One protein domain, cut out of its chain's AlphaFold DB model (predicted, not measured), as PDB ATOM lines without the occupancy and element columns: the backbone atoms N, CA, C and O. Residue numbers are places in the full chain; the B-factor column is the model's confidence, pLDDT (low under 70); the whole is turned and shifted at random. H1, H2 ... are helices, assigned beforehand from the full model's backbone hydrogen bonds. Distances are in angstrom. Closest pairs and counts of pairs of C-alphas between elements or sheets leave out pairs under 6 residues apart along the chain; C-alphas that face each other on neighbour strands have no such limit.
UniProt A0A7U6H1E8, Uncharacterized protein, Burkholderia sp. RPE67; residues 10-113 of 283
ATOM      1  N   ALA A  10     -21.859 -24.005 -15.381       79.44
ATOM      2  CA  ALA A  10     -22.327 -25.311 -15.845       79.44
ATOM      3  C   ALA A  10     -23.438 -25.949 -14.980       79.44
ATOM      4  O   ALA A  10     -24.177 -26.798 -15.466       79.44
ATOM      5  N   ARG A  11     -23.552 -25.572 -13.700       82.69
ATOM      6  CA  ARG A  11     -24.552 -26.094 -12.751       82.69
ATOM      7  C   ARG A  11     -25.788 -25.203 -12.611       82.69
ATOM      8  O   ARG A  11     -26.699 -25.593 -11.882       82.69
ATOM      9  N   ASN A  12     -25.819 -24.049 -13.283       87.19
ATOM     10  CA  ASN A  12     -26.953 -23.127 -13.295       87.19
ATOM     11  C   ASN A  12     -27.550 -23.033 -14.715       87.19
ATOM     12  O   ASN A  12     -27.124 -22.199 -15.517       87.19
ATOM     13  N   PRO A  13     -28.523 -23.895 -15.052       90.12
ATOM     14  CA  PRO A  13     -29.055 -23.994 -16.408       90.12
ATOM     15  C   PRO A  13     -29.846 -22.754 -16.850       90.12
ATOM     16  O   PRO A  13     -29.804 -22.431 -18.030       90.12
ATOM     17  N   LEU A  14     -30.517 -22.017 -15.952       90.19
ATOM     18  CA  LEU A  14     -31.243 -20.797 -16.341       90.19
ATOM     19  C   LEU A  14     -30.284 -19.652 -16.682       90.19
ATOM     20  O   LEU A  14     -30.435 -19.011 -17.720       90.19
ATOM     21  N   ALA A  15     -29.250 -19.449 -15.859       88.56
ATOM     22  CA  ALA A  15     -28.218 -18.454 -16.143       88.56
ATOM     23  C   ALA A  15     -27.456 -18.790 -17.434       88.56
ATOM     24  O   ALA A  15     -27.227 -17.915 -18.267       88.56
ATOM     25  N   LEU A  16     -27.118 -20.069 -17.641       92.44
ATOM     26  CA  LEU A  16     -26.462 -20.520 -18.868       92.44
ATOM     27  C   LEU A  16     -27.354 -20.335 -20.106       92.44
ATOM     28  O   LEU A  16     -26.843 -20.005 -21.173       92.44
ATOM     29  N   ALA A  17     -28.672 -20.521 -19.980       93.38
ATOM     30  CA  ALA A  17     -29.610 -20.297 -21.078       93.38
ATOM     31  C   ALA A  17     -29.730 -18.813 -21.441       93.38
ATOM     32  O   ALA A  17     -29.731 -18.491 -22.628       93.38
ATOM     33  N   SER A  18     -29.805 -17.924 -20.441       92.38
ATOM     34  CA  SER A  18     -29.797 -16.472 -20.670       92.38
ATOM     35  C   SER A  18     -28.518 -16.064 -21.384       92.38
ATOM     36  O   SER A  18     -28.581 -15.515 -22.478       92.38
ATOM     37  N   LEU A  19     -27.363 -16.459 -20.835       93.38
ATOM     38  CA  LEU A  19     -26.067 -16.152 -21.427       93.38
ATOM     39  C   LEU A  19     -25.987 -16.641 -22.875       93.38
ATOM     40  O   LEU A  19     -25.577 -15.883 -23.746       93.38
ATOM     41  N   TYR A  20     -26.409 -17.886 -23.141       94.25
ATOM     42  CA  TYR A  20     -26.440 -18.443 -24.492       94.25
ATOM     43  C   TYR A  20     -27.286 -17.601 -25.454       94.25
ATOM     44  O   TYR A  20     -26.829 -17.335 -26.567       94.25
ATOM     45  N   LYS A  21     -28.494 -17.195 -25.041       93.19
ATOM     46  CA  LYS A  21     -29.394 -16.361 -25.851       93.19
ATOM     47  C   LYS A  21     -28.778 -14.989 -26.132       93.19
ATOM     48  O   LYS A  21     -28.802 -14.560 -27.279       93.19
ATOM     49  N   ASP A  22     -28.160 -14.367 -25.131       92.94
ATOM     50  CA  ASP A  22     -27.556 -13.033 -25.246       92.94
ATOM     51  C   ASP A  22     -26.349 -13.008 -26.198       92.94
ATOM     52  O   ASP A  22     -26.113 -12.026 -26.903       92.94
ATOM     53  N   GLY A  23     -25.574 -14.097 -26.243       90.81
ATOM     54  CA  GLY A  23     -24.422 -14.216 -27.139       90.81
ATOM     55  C   GLY A  23     -24.726 -14.805 -28.518       90.81
ATOM     56  O   GLY A  23     -23.831 -14.824 -29.370       90.81
ATOM     57  N   LEU A  24     -25.954 -15.277 -28.766       93.56
ATOM     58  CA  LEU A  24     -26.328 -15.890 -30.039       93.56
ATOM     59  C   LEU A  24     -26.311 -14.846 -31.167       93.56
ATOM     60  O   LEU A  24     -26.927 -13.790 -31.070       93.56
ATOM     61  N   GLY A  25     -25.575 -15.133 -32.239       89.31
ATOM     62  CA  GLY A  25     -25.382 -14.233 -33.382       89.31
ATOM     63  C   GLY A  25     -24.250 -13.214 -33.212       89.31
ATOM     64  O   GLY A  25     -23.791 -12.669 -34.210       89.31
ATOM     65  N   ARG A  26     -23.748 -12.998 -31.984       93.19
ATOM     66  CA  ARG A  26     -22.622 -12.085 -31.697       93.19
ATOM     67  C   ARG A  26     -21.333 -12.832 -31.372       93.19
ATOM     68  O   ARG A  26     -20.313 -12.630 -32.020       93.19
ATOM     69  N   HIS A  27     -21.387 -13.703 -30.367       92.19
ATOM     70  CA  HIS A  27     -20.230 -14.429 -29.838       92.19
ATOM     71  C   HIS A  27     -20.184 -15.892 -30.290       92.19
ATOM     72  O   HIS A  27     -19.127 -16.521 -30.253       92.19
ATOM     73  N   TRP A  28     -21.324 -16.441 -30.710       95.75
ATOM     74  CA  TRP A  28     -21.451 -17.789 -31.262       95.75
ATOM     75  C   TRP A  28     -22.670 -17.880 -32.174       95.75
ATOM     76  O   TRP A  28     -23.673 -17.199 -31.967       95.75
ATOM     77  N   LYS A  29     -22.610 -18.764 -33.168       92.94
ATOM     78  CA  LYS A  29     -23.713 -19.034 -34.102       92.94
ATOM     79  C   LYS A  29     -24.549 -20.245 -33.700       92.94
ATOM     80  O   LYS A  29     -25.695 -20.374 -34.115       92.94
ATOM     81  N   ASN A  30     -23.984 -21.150 -32.905       93.88
ATOM     82  CA  ASN A  30     -24.636 -22.392 -32.497       93.88
ATOM     83  C   ASN A  30     -24.187 -22.845 -31.095       93.88
ATOM     84  O   ASN A  30     -23.250 -22.313 -30.501       93.88
ATOM     85  N   GLN A  31     -24.859 -23.871 -30.568       93.00
ATOM     86  CA  GLN A  31     -24.591 -24.446 -29.242       93.00
ATOM     87  C   GLN A  31     -23.180 -25.031 -29.108       93.00
ATOM     88  O   GLN A  31     -22.612 -25.033 -28.015       93.00
ATOM     89  N   THR A  32     -22.607 -25.538 -30.203       93.81
ATOM     90  CA  THR A  32     -21.259 -26.119 -30.216       93.81
ATOM     91  C   THR A  32     -20.203 -25.032 -30.035       93.81
ATOM     92  O   THR A  32     -19.309 -25.176 -29.203       93.81
ATOM     93  N   GLU A  33     -20.340 -23.919 -30.753       94.50
ATOM     94  CA  GLU A  33     -19.480 -22.742 -30.621       94.50
ATOM     95  C   GLU A  33     -19.615 -22.103 -29.241       94.50
ATOM     96  O   GLU A  33     -18.603 -21.834 -28.598       94.50
ATOM     97  N   ALA A  34     -20.841 -21.961 -28.729       93.31
ATOM     98  CA  ALA A  34     -21.071 -21.447 -27.382       93.31
ATOM     99  C   ALA A  34     -20.366 -22.300 -26.317       93.31
ATOM    100  O   ALA A  34     -19.679 -21.775 -25.442       93.31
ATOM    101  N   ALA A  35     -20.478 -23.628 -26.409       93.19
ATOM    102  CA  ALA A  35     -19.794 -24.535 -25.494       93.19
ATOM    103  C   ALA A  35     -18.266 -24.451 -25.618       93.19
ATOM    104  O   ALA A  35     -17.570 -24.507 -24.606       93.19
ATOM    105  N   LYS A  36     -17.735 -24.283 -26.836       94.44
ATOM    106  CA  LYS A  36     -16.295 -24.102 -27.060       94.44
ATOM    107  C   LYS A  36     -15.799 -22.807 -26.409       94.44
ATOM    108  O   LYS A  36     -14.810 -22.845 -25.675       94.44
ATOM    109  N   SER A  37     -16.520 -21.704 -26.593       92.56
ATOM    110  CA  SER A  37     -16.206 -20.399 -25.998       92.56
ATOM    111  C   SER A  37     -16.326 -20.400 -24.468       92.56
ATOM    112  O   SER A  37     -15.523 -19.772 -23.783       92.56
ATOM    113  N   LEU A  38     -17.276 -21.159 -23.912       91.50
ATOM    114  CA  LEU A  38     -17.516 -21.265 -22.466       91.50
ATOM    115  C   LEU A  38     -16.777 -22.436 -21.791       91.50
ATOM    116  O   LEU A  38     -16.963 -22.684 -20.596       91.50
ATOM    117  N   SER A  39     -15.915 -23.144 -22.522       90.88
ATOM    118  CA  SER A  39     -15.183 -24.318 -22.025       90.88
ATOM    119  C   SER A  39     -14.329 -24.018 -20.787       90.88
ATOM    120  O   SER A  39     -14.267 -24.841 -19.874       90.88
ATOM    121  N   ARG A  40     -13.763 -22.803 -20.694       88.25
ATOM    122  CA  ARG A  40     -13.004 -22.309 -19.526       88.25
ATOM    123  C   ARG A  40     -13.821 -22.293 -18.227       88.25
ATOM    124  O   ARG A  40     -13.248 -22.359 -17.148       88.25
ATOM    125  N   PHE A  41     -15.150 -22.265 -18.325       86.75
ATOM    126  CA  PHE A  41     -16.078 -22.326 -17.190       86.75
ATOM    127  C   PHE A  41     -16.652 -23.738 -16.959       86.75
ATOM    128  O   PHE A  41     -17.650 -23.903 -16.253       86.75
ATOM    129  N   GLY A  42     -16.060 -24.766 -17.579       88.00
ATOM    130  CA  GLY A  42     -16.511 -26.159 -17.481       88.00
ATOM    131  C   GLY A  42     -17.824 -26.445 -18.220       88.00
ATOM    132  O   GLY A  42     -18.485 -27.454 -17.958       88.00
ATOM    133  N   VAL A  43     -18.242 -25.560 -19.129       91.00
ATOM    134  CA  VAL A  43     -19.465 -25.731 -19.918       91.00
ATOM    135  C   VAL A  43     -19.188 -26.677 -21.088       91.00
ATOM    136  O   VAL A  43     -18.244 -26.496 -21.849       91.00
ATOM    137  N   LYS A  44     -20.038 -27.696 -21.238       93.94
ATOM    138  CA  LYS A  44     -20.048 -28.631 -22.368       93.94
ATOM    139  C   LYS A  44     -21.306 -28.391 -23.197       93.94
ATOM    140  O   LYS A  44     -22.280 -27.836 -22.688       93.94
ATOM    141  N   ARG A  45     -21.332 -28.875 -24.443       93.44
ATOM    142  CA  ARG A  45     -22.506 -28.760 -25.332       93.44
ATOM    143  C   ARG A  45     -23.784 -29.292 -24.677       93.44
ATOM    144  O   ARG A  45     -24.830 -28.662 -24.762       93.44
ATOM    145  N   GLU A  46     -23.685 -30.397 -23.946       92.88
ATOM    146  CA  GLU A  46     -24.806 -30.974 -23.194       92.88
ATOM    147  C   GLU A  46     -25.403 -30.015 -22.156       92.88
ATOM    148  O   GLU A  46     -26.619 -30.006 -21.969       92.88
ATOM    149  N   HIS A  47     -24.571 -29.199 -21.499       92.88
ATOM    150  CA  HIS A  47     -25.035 -28.200 -20.533       92.88
ATOM    151  C   HIS A  47     -25.855 -27.116 -21.235       92.88
ATOM    152  O   HIS A  47     -26.931 -26.771 -20.758       92.88
ATOM    153  N   VAL A  48     -25.397 -26.640 -22.398       93.31
ATOM    154  CA  VAL A  48     -26.110 -25.636 -23.206       93.31
ATOM    155  C   VAL A  48     -27.433 -26.198 -23.733       93.31
ATOM    156  O   VAL A  48     -28.473 -25.554 -23.612       93.31
ATOM    157  N   ASN A  49     -27.433 -27.432 -24.246       93.75
ATOM    158  CA  ASN A  49     -28.649 -28.093 -24.726       93.75
ATOM    159  C   ASN A  49     -29.683 -28.249 -23.604       93.75
ATOM    160  O   ASN A  49     -30.869 -27.983 -23.797       93.75
ATOM    161  N   ARG A  50     -29.228 -28.669 -22.418       93.75
ATOM    162  CA  ARG A  50     -30.068 -28.818 -21.226       93.75
ATOM    163  C   ARG A  50     -30.626 -27.475 -20.772       93.75
ATOM    164  O   ARG A  50     -31.827 -27.372 -20.560       93.75
ATOM    165  N   ALA A  51     -29.771 -26.461 -20.676       93.75
ATOM    166  CA  ALA A  51     -30.140 -25.096 -20.329       93.75
ATOM    167  C   ALA A  51     -31.242 -24.557 -21.249       93.75
ATOM    168  O   ALA A  51     -32.271 -24.090 -20.768       93.75
ATOM    169  N   MET A  52     -31.083 -24.714 -22.565       94.19
ATOM    170  CA  MET A  52     -32.086 -24.281 -23.539       94.19
ATOM    171  C   MET A  52     -33.408 -25.031 -23.409       94.19
ATOM    172  O   MET A  52     -34.468 -24.416 -23.501       94.19
ATOM    173  N   ARG A  53     -33.360 -26.341 -23.151       93.19
ATOM    174  CA  ARG A  53     -34.574 -27.142 -22.969       93.19
ATOM    175  C   ARG A  53     -35.328 -26.750 -21.699       93.19
ATOM    176  O   ARG A  53     -36.535 -26.555 -21.753       93.19
ATOM    177  N   ILE A  54     -34.617 -26.532 -20.596       94.06
ATOM    178  CA  ILE A  54     -35.198 -25.991 -19.361       94.06
ATOM    179  C   ILE A  54     -35.789 -24.604 -19.575       94.06
ATOM    180  O   ILE A  54     -36.916 -24.357 -19.172       94.06
ATOM    181  N   ALA A  55     -35.064 -23.700 -20.230       92.69
ATOM    182  CA  ALA A  55     -35.547 -22.344 -20.480       92.69
ATOM    183  C   ALA A  55     -36.767 -22.299 -21.412       92.69
ATOM    184  O   ALA A  55     -37.398 -21.253 -21.536       92.69
ATOM    185  N   SER A  56     -37.072 -23.409 -22.089       92.50
ATOM    186  CA  SER A  56     -38.278 -23.569 -22.896       92.50
ATOM    187  C   SER A  56     -39.451 -24.186 -22.135       92.50
ATOM    188  O   SER A  56     -40.518 -24.297 -22.730       92.50
ATOM    189  N   MET A  57     -39.288 -24.601 -20.873       93.00
ATOM    190  CA  MET A  57     -40.367 -25.186 -20.067       93.00
ATOM    191  C   MET A  57     -41.467 -24.168 -19.734       93.00
ATOM    192  O   MET A  57     -41.207 -22.963 -19.773       93.00
ATOM    193  N   PRO A  58     -42.687 -24.631 -19.398       93.94
ATOM    194  CA  PRO A  58     -43.755 -23.757 -18.921       93.94
ATOM    195  C   PRO A  58     -43.311 -22.904 -17.728       93.94
ATOM    196  O   PRO A  58     -42.603 -23.389 -16.838       93.94
ATOM    197  N   ALA A  59     -43.741 -21.640 -17.702       91.19
ATOM    198  CA  ALA A  59     -43.347 -20.689 -16.663       91.19
ATOM    199  C   ALA A  59     -43.771 -21.169 -15.267       91.19
ATOM    200  O   ALA A  59     -42.969 -21.102 -14.337       91.19
ATOM    201  N   ASP A  60     -44.965 -21.752 -15.154       92.56
ATOM    202  CA  ASP A  60     -45.500 -22.296 -13.901       92.56
ATOM    203  C   ASP A  60     -44.593 -23.380 -13.308       92.56
ATOM    204  O   ASP A  60     -44.335 -23.397 -12.105       92.56
ATOM    205  N   VAL A  61     -44.014 -24.237 -14.157       92.75
ATOM    206  CA  VAL A  61     -43.060 -25.269 -13.723       92.75
ATOM    207  C   VAL A  61     -41.778 -24.625 -13.198       92.75
ATOM    208  O   VAL A  61     -41.267 -25.038 -12.160       92.75
ATOM    209  N   LEU A  62     -41.250 -23.609 -13.886       92.19
ATOM    210  CA  LEU A  62     -40.028 -22.918 -13.463       92.19
ATOM    211  C   LEU A  62     -40.233 -22.130 -12.159       92.19
ATOM    212  O   LEU A  62     -39.333 -22.104 -11.316       92.19
ATOM    213  N   LEU A  63     -41.421 -21.549 -11.961       91.19
ATOM    214  CA  LEU A  63     -41.782 -20.795 -10.760       91.19
ATOM    215  C   LEU A  63     -41.714 -21.644  -9.484       91.19
ATOM    216  O   LEU A  63     -41.294 -21.130  -8.443       91.19
ATOM    217  N   LEU A  64     -42.025 -22.944  -9.559       90.50
ATOM    218  CA  LEU A  64     -41.921 -23.869  -8.420       90.50
ATOM    219  C   LEU A  64     -40.497 -23.971  -7.849       90.50
ATOM    220  O   LEU A  64     -40.325 -24.209  -6.655       90.50
ATOM    221  N   PHE A  65     -39.469 -23.771  -8.674       89.94
ATOM    222  CA  PHE A  65     -38.066 -23.953  -8.280       89.94
ATOM    223  C   PHE A  65     -37.329 -22.641  -7.989       89.94
ATOM    224  O   PHE A  65     -36.110 -22.646  -7.817       89.94
ATOM    225  N   THR A  66     -38.049 -21.522  -7.903       85.69
ATOM    226  CA  THR A  66     -37.472 -20.205  -7.580       85.69
ATOM    227  C   THR A  66     -36.839 -20.177  -6.188       85.69
ATOM    228  O   THR A  66     -35.716 -19.705  -6.037       85.69
ATOM    229  N   GLU A  67     -37.512 -20.752  -5.188       80.31
ATOM    230  CA  GLU A  67     -37.045 -20.779  -3.792       80.31
ATOM    231  C   GLU A  67     -36.034 -21.906  -3.529       80.31
ATOM    232  O   GLU A  67     -35.033 -21.713  -2.841       80.31
ATOM    233  N   THR A  68     -36.263 -23.095  -4.095       80.00
ATOM    234  CA  THR A  68     -35.400 -24.272  -3.873       80.00
ATOM    235  C   THR A  68     -34.142 -24.277  -4.741       80.00
ATOM    236  O   THR A  68     -33.163 -24.959  -4.423       80.00
ATOM    237  N   GLY A  69     -34.142 -23.486  -5.814       82.50
ATOM    238  CA  GLY A  69     -33.065 -23.387  -6.780       82.50
ATOM    239  C   GLY A  69     -33.086 -24.523  -7.801       82.50
ATOM    240  O   GLY A  69     -33.141 -25.709  -7.479       82.50
ATOM    241  N   LEU A  70     -32.953 -24.152  -9.071       85.25
ATOM    242  CA  LEU A  70     -32.924 -25.092 -10.179       85.25
ATOM    243  C   LEU A  70     -31.471 -25.458 -10.535       85.25
ATOM    244  O   LEU A  70     -30.762 -24.698 -11.193       85.25
ATOM    245  N   ILE A  71     -31.015 -26.622 -10.067       87.88
ATOM    246  CA  ILE A  71     -29.661 -27.145 -10.328       87.88
ATOM    247  C   ILE A  71     -29.656 -28.182 -11.455       87.88
ATOM    248  O   ILE A  71     -30.693 -28.715 -11.843       87.88
ATOM    249  N   ASP A  72     -28.465 -28.530 -11.947       85.00
ATOM    250  CA  ASP A  72     -28.295 -29.471 -13.061       85.00
ATOM    251  C   ASP A  72     -29.019 -30.820 -12.881       85.00
ATOM    252  O   ASP A  72     -29.597 -31.350 -13.826       85.00
ATOM    253  N   ARG A  73     -29.024 -31.366 -11.658       87.19
ATOM    254  CA  ARG A  73     -29.740 -32.611 -11.350       87.19
ATOM    255  C   ARG A  73     -31.250 -32.442 -11.522       87.19
ATOM    256  O   ARG A  73     -31.860 -33.224 -12.239       87.19
ATOM    257  N   THR A  74     -31.821 -31.396 -10.928       89.69
ATOM    258  CA  THR A  74     -33.245 -31.050 -11.049       89.69
ATOM    259  C   THR A  74     -33.635 -30.833 -12.509       89.69
ATOM    260  O   THR A  74     -34.649 -31.348 -12.958       89.69
ATOM    261  N   ALA A  75     -32.787 -30.157 -13.288       91.00
ATOM    262  CA  ALA A  75     -33.015 -29.954 -14.714       91.00
ATOM    263  C   ALA A  75     -33.114 -31.269 -15.507       91.00
ATOM    264  O   ALA A  75     -33.966 -31.411 -16.383       91.00
ATOM    265  N   ARG A  76     -32.265 -32.259 -15.213       91.25
ATOM    266  CA  ARG A  76     -32.360 -33.572 -15.873       91.25
ATOM    267  C   ARG A  76     -33.681 -34.266 -15.556       91.25
ATOM    268  O   ARG A  76     -34.297 -34.800 -16.473       91.25
ATOM    269  N   GLU A  77     -34.109 -34.224 -14.295       92.62
ATOM    270  CA  GLU A  77     -35.376 -34.830 -13.877       92.62
ATOM    271  C   GLU A  77     -36.572 -34.140 -14.526       92.62
ATOM    272  O   GLU A  77     -37.433 -34.814 -15.076       92.62
ATOM    273  N   LEU A  78     -36.595 -32.808 -14.581       93.69
ATOM    274  CA  LEU A  78     -37.680 -32.089 -15.250       93.69
ATOM    275  C   LEU A  78     -37.753 -32.405 -16.747       93.69
ATOM    276  O   LEU A  78     -38.841 -32.594 -17.277       93.69
ATOM    277  N   ILE A  79     -36.613 -32.511 -17.440       93.94
ATOM    278  CA  ILE A  79     -36.598 -32.892 -18.865       93.94
ATOM    279  C   ILE A  79     -37.094 -34.327 -19.047       93.94
ATOM    280  O   ILE A  79     -37.768 -34.634 -20.032       93.94
ATOM    281  N   ARG A  80     -36.740 -35.225 -18.125       94.12
ATOM    282  CA  ARG A  80     -37.238 -36.599 -18.127       94.12
ATOM    283  C   ARG A  80     -38.753 -36.622 -17.918       94.12
ATOM    284  O   ARG A  80     -39.435 -37.283 -18.695       94.12
ATOM    285  N   LEU A  81     -39.259 -35.874 -16.939       92.38
ATOM    286  CA  LEU A  81     -40.690 -35.746 -16.665       92.38
ATOM    287  C   LEU A  81     -41.451 -35.143 -17.845       92.38
ATOM    288  O   LEU A  81     -42.513 -35.639 -18.200       92.38
ATOM    289  N   GLU A  82     -40.895 -34.122 -18.499       93.12
ATOM    290  CA  GLU A  82     -41.496 -33.516 -19.691       93.12
ATOM    291  C   GLU A  82     -41.674 -34.546 -20.806       93.12
ATOM    292  O   GLU A  82     -42.703 -34.558 -21.478       93.12
ATOM    293  N   ARG A  83     -40.702 -35.451 -20.980       92.19
ATOM    294  CA  ARG A  83     -40.790 -36.533 -21.968       92.19
ATOM    295  C   ARG A  83     -41.794 -37.617 -21.590       92.19
ATOM    296  O   ARG A  83     -42.373 -38.204 -22.493       92.19
ATOM    297  N   SER A  84     -41.956 -37.923 -20.302       91.31
ATOM    298  CA  SER A  84     -42.821 -39.023 -19.859       91.31
ATOM    299  C   SER A  84     -44.275 -38.609 -19.652       91.31
ATOM    300  O   SER A  84     -45.175 -39.371 -19.975       91.31
ATOM    301  N   VAL A  85     -44.504 -37.424 -19.087       90.50
ATOM    302  CA  VAL A  85     -45.837 -36.918 -18.722       90.50
ATOM    303  C   VAL A  85     -46.391 -35.985 -19.801       90.50
ATOM    304  O   VAL A  85     -47.603 -35.876 -19.960       90.50
ATOM    305  N   GLY A  86     -45.516 -35.332 -20.568       91.69
ATOM    306  CA  GLY A  86     -45.899 -34.326 -21.549       91.69
ATOM    307  C   GLY A  86     -45.997 -32.920 -20.953       91.69
ATOM    308  O   GLY A  86     -46.219 -32.715 -19.758       91.69
ATOM    309  N   ARG A  87     -45.815 -31.920 -21.818       92.38
ATOM    310  CA  ARG A  87     -45.703 -30.506 -21.431       92.38
ATOM    311  C   ARG A  87     -46.991 -29.933 -20.829       92.38
ATOM    312  O   ARG A  87     -46.931 -29.324 -19.768       92.38
ATOM    313  N   ALA A  88     -48.134 -30.149 -21.482       91.25
ATOM    314  CA  ALA A  88     -49.422 -29.590 -21.053       91.25
ATOM    315  C   ALA A  88     -49.849 -30.117 -19.672       91.25
ATOM    316  O   ALA A  88     -50.295 -29.369 -18.808       91.25
ATOM    317  N   THR A  89     -49.647 -31.412 -19.431       92.25
ATOM    318  CA  THR A  89     -49.966 -32.039 -18.145       92.25
ATOM    319  C   THR A  89     -49.043 -31.550 -17.027       92.25
ATOM    320  O   THR A  89     -49.510 -31.360 -15.906       92.25
ATOM    321  N   LEU A  90     -47.755 -31.312 -17.306       93.06
ATOM    322  CA  LEU A  90     -46.844 -30.717 -16.324       93.06
ATOM    323  C   LEU A  90     -47.250 -29.297 -15.927       93.06
ATOM    324  O   LEU A  90     -47.159 -28.963 -14.751       93.06
ATOM    325  N   GLU A  91     -47.690 -28.482 -16.883       94.06
ATOM    326  CA  GLU A  91     -48.159 -27.117 -16.629       94.06
ATOM    327  C   GLU A  91     -49.404 -27.114 -15.735       94.06
ATOM    328  O   GLU A  91     -49.399 -26.491 -14.676       94.06
ATOM    329  N   LEU A  92     -50.411 -27.925 -16.076       93.12
ATOM    330  CA  LEU A  92     -51.627 -28.075 -15.270       93.12
ATOM    331  C   LEU A  92     -51.313 -28.555 -13.842       93.12
ATOM    332  O   LEU A  92     -51.857 -28.049 -12.858       93.12
ATOM    333  N   ARG A  93     -50.388 -29.511 -13.696       92.12
ATOM    334  CA  ARG A  93     -49.934 -29.970 -12.374       92.12
ATOM    335  C   ARG A  93     -49.177 -28.883 -11.625       92.12
ATOM    336  O   ARG A  93     -49.399 -28.723 -10.432       92.12
ATOM    337  N   ALA A  94     -48.323 -28.118 -12.296       92.94
ATOM    338  CA  ALA A  94     -47.569 -27.050 -11.654       92.94
ATOM    339  C   ALA A  94     -48.486 -25.985 -11.039       92.94
ATOM    340  O   ALA A  94     -48.233 -25.548  -9.919       92.94
ATOM    341  N   GLN A  95     -49.591 -25.653 -11.712       92.44
ATOM    342  CA  GLN A  95     -50.590 -24.694 -11.224       92.44
ATOM    343  C   GLN A  95     -51.295 -25.140  -9.934       92.44
ATOM    344  O   GLN A  95     -51.703 -24.301  -9.135       92.44
ATOM    345  N   SER A  96     -51.418 -26.450  -9.692       90.38
ATOM    346  CA  SER A  96     -52.063 -26.987  -8.482       90.38
ATOM    347  C   SER A  96     -51.094 -27.240  -7.316       90.38
ATOM    348  O   SER A  96     -51.519 -27.581  -6.209       90.38
ATOM    349  N   ILE A  97     -49.784 -27.054  -7.514       90.88
ATOM    350  CA  ILE A  97     -48.756 -27.330  -6.502       90.88
ATOM    351  C   ILE A  97     -48.424 -26.062  -5.702       90.88
ATOM    352  O   ILE A  97     -47.866 -25.098  -6.213       90.88
ATOM    353  N   SER A  98     -48.654 -26.100  -4.385       86.25
ATOM    354  CA  SER A  98     -48.095 -25.097  -3.466       86.25
ATOM    355  C   SER A  98     -46.581 -25.281  -3.296       86.25
ATOM    356  O   SER A  98     -46.118 -26.393  -3.029       86.25
ATOM    357  N   LYS A  99     -45.813 -24.191  -3.415       83.81
ATOM    358  CA  LYS A  99     -44.343 -24.177  -3.273       83.81
ATOM    359  C   LYS A  99     -43.836 -24.132  -1.822       83.81
ATOM    360  O   LYS A  99     -42.716 -24.554  -1.551       83.81
ATOM    361  N   LYS A 100     -44.645 -23.632  -0.879       82.56
ATOM    362  CA  LYS A 100     -44.182 -23.256   0.469       82.56
ATOM    363  C   LYS A 100     -43.705 -24.471   1.270       82.56
ATOM    364  O   LYS A 100     -44.463 -25.411   1.489       82.56
ATOM    365  N   GLY A 101     -42.456 -24.420   1.737       77.81
ATOM    366  CA  GLY A 101     -41.864 -25.437   2.615       77.81
ATOM    367  C   GLY A 101     -41.544 -26.773   1.938       77.81
ATOM    368  O   GLY A 101     -41.169 -27.715   2.630       77.81
ATOM    369  N   ARG A 102     -41.675 -26.864   0.609       83.25
ATOM    370  CA  ARG A 102     -41.374 -28.082  -0.150       83.25
ATOM    371  C   ARG A 102     -39.974 -28.026  -0.733       83.25
ATOM    372  O   ARG A 102     -39.486 -26.989  -1.170       83.25
ATOM    373  N   SER A 103     -39.323 -29.173  -0.758       84.94
ATOM    374  CA  SER A 103     -38.027 -29.355  -1.393       84.94
ATOM    375  C   SER A 103     -38.145 -29.664  -2.879       84.94
ATOM    376  O   SER A 103     -39.179 -30.125  -3.352       84.94
ATOM    377  N   TRP A 104     -37.047 -29.486  -3.621       87.12
ATOM    378  CA  TRP A 104     -37.038 -29.769  -5.058       87.12
ATOM    379  C   TRP A 104     -37.431 -31.224  -5.382       87.12
ATOM    380  O   TRP A 104     -38.100 -31.442  -6.385       87.12
ATOM    381  N   CYS A 105     -37.062 -32.207  -4.546       87.06
ATOM    382  CA  CYS A 105     -37.457 -33.607  -4.745       87.06
ATOM    383  C   CYS A 105     -38.974 -33.782  -4.632       87.06
ATOM    384  O   CYS A 105     -39.583 -34.388  -5.504       87.06
ATOM    385  N   GLU A 106     -39.584 -33.214  -3.589       87.69
ATOM    386  CA  GLU A 106     -41.032 -33.310  -3.357       87.69
ATOM    387  C   GLU A 106     -41.812 -32.605  -4.471       87.69
ATOM    388  O   GLU A 106     -42.833 -33.109  -4.924       87.69
ATOM    389  N   LEU A 107     -41.310 -31.467  -4.963       90.12
ATOM    390  CA  LEU A 107     -41.898 -30.776  -6.113       90.12
ATOM    391  C   LEU A 107     -41.845 -31.635  -7.386       90.12
ATOM    392  O   LEU A 107     -42.823 -31.688  -8.124       90.12
ATOM    393  N   VAL A 108     -40.736 -32.339  -7.632       90.69
ATOM    394  CA  VAL A 108     -40.597 -33.272  -8.766       90.69
ATOM    395  C   VAL A 108     -41.543 -34.471  -8.622       90.69
ATOM    396  O   VAL A 108     -42.201 -34.825  -9.596       90.69
ATOM    397  N   GLU A 109     -41.672 -35.059  -7.429       90.00
ATOM    398  CA  GLU A 109     -42.610 -36.168  -7.166       90.00
ATOM    399  C   GLU A 109     -44.069 -35.751  -7.407       90.00
ATOM    400  O   GLU A 109     -44.822 -36.467  -8.069       90.00
ATOM    401  N   LEU A 110     -44.447 -34.555  -6.951       90.38
ATOM    402  CA  LEU A 110     -45.778 -33.997  -7.184       90.38
ATOM    403  C   LEU A 110     -46.040 -33.722  -8.670       90.38
ATOM    404  O   LEU A 110     -47.122 -34.028  -9.167       90.38
ATOM    405  N   LEU A 111     -45.048 -33.202  -9.401       91.06
ATOM    406  CA  LEU A 111     -45.137 -33.026 -10.854       91.06
ATOM    407  C   LEU A 111     -45.264 -34.368 -11.591       91.06
ATOM    408  O   LEU A 111     -45.978 -34.463 -12.592       91.06
ATOM    409  N   GLU A 112     -44.634 -35.426 -11.080       90.50
ATOM    410  CA  GLU A 112     -44.801 -36.794 -11.579       90.50
ATOM    411  C   GLU A 112     -46.200 -37.366 -11.274       90.50
ATOM    412  O   GLU A 112     -46.663 -38.269 -11.973       90.50
ATOM    413  N   GLY A 113     -46.934 -36.773 -10.327       85.44
ATOM    414  CA  GLY A 113     -48.256 -37.225  -9.885       85.44
ATOM    415  C   GLY A 113     -48.191 -38.262  -8.764       85.44
ATOM    416  O   GLY A 113     -49.160 -38.982  -8.537       85.44
TER     417      GLY A 113
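AT A GLANCE: This is residues 10 to 113 of the 283 residues of an uncharacterized protein of Burkholderia sp. RPE67 (UniProt A0A7U6H1E8). An elongated body of two groups of crossed helices set end to end: H1, H2 and H3 make one, and H4 to H7 the other, where H5 and H7 run side by side with H6 steeply across H7 and short H4 on H6. H3 and the first part of H5 join the groups. The printed part has 104 residues with seven named helices, H1 to H7 in chain order, and no named strand: all helix, compact, with a radius of gyration of the C-alphas of 14.4 A and spans of 40 by 24 by 19 A.

HOW THE PARTS SIT: H1, residues 13 to 23, touches H3, residues 45 to 55, about perpendicular at 80 degrees, with the C-alphas of Pro 13 and Ala 51 closest at 4.2 A. H2, residues 31 to 37, touches the hub H3 at Ala 35 and Arg 45, C-alphas 5.0 A apart. H3 touches residues 75 to 79 alone of H5, residues 72 to 85, closest at C-alphas 54 and 75, 6.5 A. H4, residues 59 to 63, touches H6, residues 87 to 96, closest at C-alphas 61 and 94, 5.3 A. H7, residues 104 to 112, touches H5 at a shallow tilt of 8 degrees, the same way, closest at C-alphas 81 and 112, 6.6 A. H6 touches H7 at a steep tilt of 62 degrees, opposite ways, closest at C-alphas 93 and 111, 5.9 A. Every O i to N i+4 pair is within hydrogen-bond range in H1 to H5 and H7; in H6 5 of 6 are.

IN THESE COORDINATES: H1 begins at C-alpha 13 (-29.055, -23.994, -16.408) and is 15.2 A long, H3 15.3 A, H5 19.9 A and H6 14.8 A. H7 ends at C-alpha 112 (-44.801, -36.794, -11.579).

THE WHOLE: The C-alphas farthest apart, Arg 26 and Gly 113, are 42.0 A apart. The printed part has no cut, no link is long, and no printed residue is under 70 in pLDDT.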